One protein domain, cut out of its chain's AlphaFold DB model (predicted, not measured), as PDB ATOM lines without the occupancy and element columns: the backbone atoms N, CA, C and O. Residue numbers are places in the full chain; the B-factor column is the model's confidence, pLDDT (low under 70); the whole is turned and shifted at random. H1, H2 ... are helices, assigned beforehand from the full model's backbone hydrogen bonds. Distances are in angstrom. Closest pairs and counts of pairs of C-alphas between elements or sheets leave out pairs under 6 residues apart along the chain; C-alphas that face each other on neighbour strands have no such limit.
ATOM      1  N   ASP A  64      61.238 -15.983   9.558       76.81
ATOM      2  CA  ASP A  64      61.610 -17.323  10.028       76.81
ATOM      3  C   ASP A  64      60.565 -17.923  10.992       76.81
ATOM      4  O   ASP A  64      60.404 -19.141  11.038       76.81
ATOM      5  N   ASP A  65      59.820 -17.084  11.722       79.75
ATOM      6  CA  ASP A  65      58.768 -17.506  12.664       79.75
ATOM      7  C   ASP A  65      57.396 -17.672  11.986       79.75
ATOM      8  O   ASP A  65      56.450 -18.209  12.573       79.75
ATOM      9  N   MET A  66      57.261 -17.185  10.749       82.50
ATOM     10  CA  MET A  66      55.992 -17.174  10.025       82.50
ATOM     11  C   MET A  66      55.380 -18.573   9.838       82.50
ATOM     12  O   MET A  66      54.173 -18.704  10.049       82.50
ATOM     13  N   PRO A  67      56.147 -19.633   9.504       87.69
ATOM     14  CA  PRO A  67      55.594 -20.984   9.388       87.69
ATOM     15  C   PRO A  67      55.007 -21.506  10.703       87.69
ATOM     16  O   PRO A  67      53.941 -22.126  10.698       87.69
ATOM     17  N   ASP A  68      55.658 -21.215  11.831       90.44
ATOM     18  CA  ASP A  68      55.188 -21.637  13.150       90.44
ATOM     19  C   ASP A  68      53.886 -20.915  13.505       90.44
ATOM     20  O   ASP A  68      52.903 -21.550  13.893       90.44
ATOM     21  N   PHE A  69      53.828 -19.596  13.298       92.00
ATOM     22  CA  PHE A  69      52.612 -18.826  13.553       92.00
ATOM     23  C   PHE A  69      51.454 -19.219  12.624       92.00
ATOM     24  O   PHE A  69      50.314 -19.367  13.077       92.00
ATOM     25  N   ALA A  70      51.741 -19.450  11.342       93.94
ATOM     26  CA  ALA A  70      50.761 -19.934  10.377       93.94
ATOM     27  C   ALA A  70      50.205 -21.302  10.790       93.94
ATOM     28  O   ALA A  70      48.988 -21.487  10.807       93.94
ATOM     29  N   THR A  71      51.068 -22.221  11.227       95.62
ATOM     30  CA  THR A  71      50.665 -23.540  11.738       95.62
ATOM     31  C   THR A  71      49.836 -23.424  13.016       95.62
ATOM     32  O   THR A  71      48.861 -24.151  13.187       95.62
ATOM     33  N   MET A  72      50.147 -22.482  13.910       95.12
ATOM     34  CA  MET A  72      49.323 -22.237  15.099       95.12
ATOM     35  C   MET A  72      47.897 -21.787  14.752       95.12
ATOM     36  O   MET A  72      46.959 -22.154  15.458       95.12
ATOM     37  N   CYS A  73      47.733 -20.984  13.697       96.50
ATOM     38  CA  CYS A  73      46.435 -20.435  13.301       96.50
ATOM     39  C   CYS A  73      45.632 -21.392  12.408       96.50
ATOM     40  O   CYS A  73      44.425 -21.538  12.591       96.50
ATOM     41  N   LEU A  74      46.295 -22.022  11.437       97.06
ATOM     42  CA  LEU A  74      45.673 -22.818  10.376       97.06
ATOM     43  C   LEU A  74      45.809 -24.335  10.594       97.06
ATOM     44  O   LEU A  74      45.104 -25.108   9.949       97.06
ATOM     45  N   GLY A  75      46.697 -24.784  11.484       95.94
ATOM     46  CA  GLY A  75      47.012 -26.202  11.656       95.94
ATOM     47  C   GLY A  75      47.515 -26.839  10.357       95.94
ATOM     48  O   GLY A  75      48.190 -26.196   9.552       95.94
ATOM     49  N   ASP A  76      47.115 -28.090  10.122       96.00
ATOM     50  CA  ASP A  76      47.472 -28.867   8.923       96.00
ATOM     51  C   ASP A  76      47.029 -28.199   7.608       96.00
ATOM     52  O   ASP A  76      47.533 -28.520   6.531       96.00
ATOM     53  N   THR A  77      46.082 -27.264   7.676       97.19
ATOM     54  CA  THR A  77      45.577 -26.539   6.511       97.19
ATOM     55  C   THR A  77      46.621 -25.600   5.916       97.19
ATOM     56  O   THR A  77      46.588 -25.360   4.711       97.19
ATOM     57  N   TYR A  78      47.590 -25.129   6.706       97.44
ATOM     58  CA  TYR A  78      48.704 -24.339   6.183       97.44
ATOM     59  C   TYR A  78      49.529 -25.132   5.160       97.44
ATOM     60  O   TYR A  78      49.706 -24.691   4.026       97.44
ATOM     61  N   GLU A  79      49.935 -26.352   5.516       96.69
ATOM     62  CA  GLU A  79      50.686 -27.244   4.624       96.69
ATOM     63  C   GLU A  79      49.873 -27.630   3.380       96.69
ATOM     64  O   GLU A  79      50.416 -27.729   2.280       96.69
ATOM     65  N   GLN A  80      48.552 -27.792   3.521       97.56
ATOM     66  CA  GLN A  80      47.667 -28.023   2.374       97.56
ATOM     67  C   GLN A  80      47.652 -26.824   1.417       97.56
ATOM     68  O   GLN A  80      47.761 -27.017   0.210       97.56
ATOM     69  N   MET A  81      47.539 -25.598   1.937       97.50
ATOM     70  CA  MET A  81      47.560 -24.379   1.122       97.50
ATOM     71  C   MET A  81      48.897 -24.207   0.390       97.50
ATOM     72  O   MET A  81      48.900 -23.860  -0.790       97.50
ATOM     73  N   LEU A  82      50.022 -24.503   1.054       96.69
ATOM     74  CA  LEU A  82      51.343 -24.500   0.419       96.69
ATOM     75  C   LEU A  82      51.439 -25.545  -0.699       96.69
ATOM     76  O   LEU A  82      51.915 -25.237  -1.790       96.69
ATOM     77  N   ALA A  83      50.968 -26.769  -0.445       97.50
ATOM     78  CA  ALA A  83      50.984 -27.855  -1.424       97.50
ATOM     79  C   ALA A  83      50.093 -27.579  -2.647       97.50
ATOM     80  O   ALA A  83      50.404 -28.037  -3.745       97.50
ATOM     81  N   ASP A  84      49.006 -26.828  -2.462       97.56
ATOM     82  CA  ASP A  84      48.110 -26.394  -3.536       97.56
ATOM     83  C   ASP A  84      48.584 -25.110  -4.247       97.56
ATOM     84  O   ASP A  84      47.863 -24.582  -5.092       97.56
ATOM     85  N   GLU A  85      49.771 -24.593  -3.909       97.00
ATOM     86  CA  GLU A  85      50.346 -23.362  -4.474       97.00
ATOM     87  C   GLU A  85      49.457 -22.116  -4.278       97.00
ATOM     88  O   GLU A  85      49.459 -21.195  -5.103       97.00
ATOM     89  N   VAL A  86      48.702 -22.056  -3.171       97.12
ATOM     90  CA  VAL A  86      47.934 -20.858  -2.795       97.12
ATOM     91  C   VAL A  86      48.892 -19.680  -2.629       97.12
ATOM     92  O   VAL A  86      49.968 -19.803  -2.036       97.12
ATOM     93  N   SER A  87      48.520 -18.518  -3.169       95.81
ATOM     94  CA  SER A  87      49.420 -17.369  -3.165       95.81
ATOM     95  C   SER A  87      49.635 -16.823  -1.750       95.81
ATOM     96  O   SER A  87      48.752 -16.881  -0.896       95.81
ATOM     97  N   HIS A  88      50.807 -16.236  -1.507       92.12
ATOM     98  CA  HIS A  88      51.147 -15.688  -0.193       92.12
ATOM     99  C   HIS A  88      50.100 -14.693   0.362       92.12
ATOM    100  O   HIS A  88      49.705 -14.868   1.513       92.12
ATOM    101  N   PRO A  89      49.555 -13.731  -0.418       93.81
ATOM    102  CA  PRO A  89      48.504 -12.834   0.082       93.81
ATOM    103  C   PRO A  89      47.205 -13.551   0.479       93.81
ATOM    104  O   PRO A  89      46.494 -13.107   1.376       93.81
ATOM    105  N   GLU A  90      46.871 -14.661  -0.183       96.06
ATOM    106  CA  GLU A  90      45.688 -15.461   0.151       96.06
ATOM    107  C   GLU A  90      45.907 -16.269   1.432       96.06
ATOM    108  O   GLU A  90      44.995 -16.375   2.253       96.06
ATOM    109  N   ILE A  91      47.126 -16.777   1.638       95.75
ATOM    110  CA  ILE A  91      47.512 -17.419   2.898       95.75
ATOM    111  C   ILE A  91      47.497 -16.400   4.041       95.75
ATOM    112  O   ILE A  91      46.987 -16.711   5.112       95.75
ATOM    113  N   GLU A  92      47.992 -15.181   3.826       94.19
ATOM    114  CA  GLU A  92      47.955 -14.115   4.833       94.19
ATOM    115  C   GLU A  92      46.510 -13.759   5.219       94.19
ATOM    116  O   GLU A  92      46.174 -13.692   6.404       94.19
ATOM    117  N   LEU A  93      45.618 -13.621   4.231       95.88
ATOM    118  CA  LEU A  93      44.188 -13.416   4.469       95.88
ATOM    119  C   LEU A  93      43.587 -14.553   5.311       95.88
ATOM    120  O   LEU A  93      42.893 -14.289   6.295       95.88
ATOM    121  N   ALA A  94      43.866 -15.808   4.951       97.44
ATOM    122  CA  ALA A  94      43.404 -16.987   5.682       97.44
ATOM    123  C   ALA A  94      43.941 -17.035   7.118       97.44
ATOM    124  O   ALA A  94      43.184 -17.284   8.056       97.44
ATOM    125  N   LEU A  95      45.229 -16.753   7.292       96.12
ATOM    126  CA  LEU A  95      45.926 -16.762   8.570       96.12
ATOM    127  C   LEU A  95      45.339 -15.727   9.533       96.12
ATOM    128  O   LEU A  95      44.989 -16.081  10.658       96.12
ATOM    129  N   VAL A  96      45.158 -14.477   9.095       95.56
ATOM    130  CA  VAL A  96      44.570 -13.426   9.947       95.56
ATOM    131  C   VAL A  96      43.099 -13.725  10.255       95.56
ATOM    132  O   VAL A  96      42.650 -13.532  11.384       95.56
ATOM    133  N   THR A  97      42.359 -14.271   9.287       97.19
ATOM    134  CA  THR A  97      40.972 -14.716   9.501       97.19
ATOM    135  C   THR A  97      40.899 -15.788  10.585       97.19
ATOM    136  O   THR A  97      40.100 -15.669  11.513       97.19
ATOM    137  N   ALA A  98      41.764 -16.801  10.518       97.62
ATOM    138  CA  ALA A  98      41.843 -17.847  11.529       97.62
ATOM    139  C   ALA A  98      42.263 -17.289  12.895       97.62
ATOM    140  O   ALA A  98      41.637 -17.600  13.905       97.62
ATOM    141  N   PHE A  99      43.250 -16.389  12.936       96.50
ATOM    142  CA  PHE A  99      43.642 -15.711  14.169       96.50
ATOM    143  C   PHE A  99      42.452 -15.008  14.842       96.50
ATOM    144  O   PHE A  99      42.227 -15.195  16.039       96.50
ATOM    145  N   TYR A 100      41.640 -14.258  14.090       95.75
ATOM    146  CA  TYR A 100      40.428 -13.625  14.623       95.75
ATOM    147  C   TYR A 100      39.365 -14.630  15.037       95.75
ATOM    148  O   TYR A 100      38.760 -14.457  16.093       95.75
ATOM    149  N   ALA A 101      39.184 -15.705  14.277       95.94
ATOM    150  CA  ALA A 101      38.219 -16.746  14.599       95.94
ATOM    151  C   ALA A 101      38.489 -17.343  15.988       95.94
ATOM    152  O   ALA A 101      37.563 -17.547  16.776       95.94
ATOM    153  N   TRP A 102      39.770 -17.546  16.309       95.56
ATOM    154  CA  TRP A 102      40.209 -18.164  17.558       95.56
ATOM    155  C   TRP A 102      40.369 -17.192  18.724       95.56
ATOM    156  O   TRP A 102      40.376 -17.637  19.863       95.56
ATOM    157  N   THR A 103      40.491 -15.887  18.477       95.69
ATOM    158  CA  THR A 103      40.775 -14.908  19.545       95.69
ATOM    159  C   THR A 103      39.651 -13.903  19.785       95.69
ATOM    160  O   THR A 103      39.455 -13.461  20.916       95.69
ATOM    161  N   LEU A 104      38.893 -13.556  18.744       94.00
ATOM    162  CA  LEU A 104      37.806 -12.572  18.765       94.00
ATOM    163  C   LEU A 104      36.438 -13.189  18.434       94.00
ATOM    164  O   LEU A 104      35.410 -12.595  18.756       94.00
ATOM    165  N   GLY A 105      36.423 -14.381  17.833       91.56
ATOM    166  CA  GLY A 105      35.225 -15.138  17.475       91.56
ATOM    167  C   GLY A 105      34.891 -15.100  15.979       91.56
ATOM    168  O   GLY A 105      35.419 -14.292  15.212       91.56
ATOM    169  N   MET A 106      33.980 -15.990  15.569       92.06
ATOM    170  CA  MET A 106      33.639 -16.219  14.155       92.06
ATOM    171  C   MET A 106      33.069 -14.991  13.449       92.06
ATOM    172  O   MET A 106      33.461 -14.714  12.325       92.06
ATOM    173  N   GLU A 107      32.219 -14.209  14.116       91.62
ATOM    174  CA  GLU A 107      31.603 -13.019  13.510       91.62
ATOM    175  C   GLU A 107      32.652 -11.996  13.034       91.62
ATOM    176  O   GLU A 107      32.501 -11.374  11.983       91.62
ATOM    177  N   VAL A 108      33.747 -11.831  13.787       92.88
ATOM    178  CA  VAL A 108      34.842 -10.916  13.424       92.88
ATOM    179  C   VAL A 108      35.681 -11.492  12.284       92.88
ATOM    180  O   VAL A 108      36.072 -10.758  11.376       92.88
ATOM    181  N   ALA A 109      35.933 -12.802  12.316       94.38
ATOM    182  CA  ALA A 109      36.652 -13.503  11.259       94.38
ATOM    183  C   ALA A 109      35.912 -13.425   9.919       94.38
ATOM    184  O   ALA A 109      36.507 -13.042   8.914       94.38
ATOM    185  N   GLU A 110      34.609 -13.712   9.913       93.19
ATOM    186  CA  GLU A 110      33.755 -13.629   8.727       93.19
ATOM    187  C   GLU A 110      33.756 -12.213   8.145       93.19
ATOM    188  O   GLU A 110      34.009 -12.038   6.955       93.19
ATOM    189  N   ALA A 111      33.590 -11.187   8.985       93.00
ATOM    190  CA  ALA A 111      33.623  -9.797   8.534       93.00
ATOM    191  C   ALA A 111      34.971  -9.405   7.893       93.00
ATOM    192  O   ALA A 111      34.999  -8.659   6.912       93.00
ATOM    193  N   TYR A 112      36.093  -9.895   8.432       94.38
ATOM    194  CA  TYR A 112      37.424  -9.655   7.865       94.38
ATOM    195  C   TYR A 112      37.645 -10.412   6.547       94.38
ATOM    196  O   TYR A 112      38.207  -9.862   5.595       94.38
ATOM    197  N   TRP A 113      37.161 -11.651   6.462       95.44
ATOM    198  CA  TRP A 113      37.213 -12.452   5.241       95.44
ATOM    199  C   TRP A 113      36.405 -11.804   4.112       95.44
ATOM    200  O   TRP A 113      36.924 -11.567   3.020       95.44
ATOM    201  N   GLU A 114      35.152 -11.434   4.387       94.12
ATOM    202  CA  GLU A 114      34.249 -10.792   3.426       94.12
ATOM    203  C   GLU A 114      34.753  -9.424   2.954       94.12
ATOM    204  O   GLU A 114      34.499  -9.012   1.817       94.12
ATOM    205  N   SER A 115      35.504  -8.709   3.795       92.81
ATOM    206  CA  SER A 115      36.094  -7.427   3.411       92.81
ATOM    207  C   SER A 115      37.297  -7.574   2.472       92.81
ATOM    208  O   SER A 115      37.734  -6.563   1.902       92.81
ATOM    209  N   GLY A 116      37.812  -8.796   2.288       91.12
ATOM    210  CA  GLY A 116      39.040  -9.090   1.553       91.12
ATOM    211  C   GLY A 116      40.293  -8.622   2.295       91.12
ATOM    212  O   GLY A 116      41.204  -8.093   1.662       91.12
TER     213      GLY A 116
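What this domain is: This is residues 64 to 116 of the 123 residues of an uncharacterized protein of Knoellia sp. DB2414S (UniProt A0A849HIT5). A long helix, H3, runs through the middle; H4 folds back along one side of it as a hairpin, while H2 stands on another side across a wider gap, its line at only 6 degrees to that of H3 and running the opposite way. H1 comes in slantwise, its last residues packing on H3, and makes a corner with H2. The 53 printed residues hold four named helices, in the order H1, H2, H3, H4, and no named strand; the class is all helix. The whole is compact, with a radius of gyration of the C-alphas of 10.8 A, and spans 28 by 19 by 17 A, only just elongated.

How they stand to each other: Start with H1, residues 66 to 74, and H2, residues 76 to 83: they only just touch, with 3 pairs of C-alphas within 8 A, and only at the corner by their link, closest at the C-alphas of Thr 71 and Tyr 78, 5.9 A. Go on to H3, residues 88 to 103, which touches H1 at a steep tilt of 53 degrees, the same way; their closest C-alphas, Cys 73 and Phe 99, are 5.6 A apart. H2 and H3 are close but not clearly touching, with closest C-alphas Met 81 and Ile 91 at 7.2 A, and run opposite ways at a shallow tilt of 6 degrees. H4, residues 106 to 114, touches H3 in a helical hairpin at 19 degrees; look at the C-alphas of Thr 97 and Ala 109, their closest, 4.8 A apart. H4 is apart from H1 and H2. In H1, H2, H3 and H4 every backbone O i to N i+4 pair is within hydrogen-bond range.

Where its parts are: Find C-alpha 66 at (55.992, -17.174, 10.025), where H1 begins; it runs 11.8 A, and H2 runs 11.0 A. H3 begins at C-alpha 88, (51.147, -15.688, -0.193), and runs 22.3 A. H4 runs 12.0 A to C-alpha 114 at (34.249, -10.792, 3.426).

The domain as a whole: The two C-alphas farthest apart, those of Asp 64 and Glu 107, are 30.5 A apart. The printed part has no cut, and its three links between helices are tight. The mean pLDDT of the printed part is 94.1, and no printed residue is under 70.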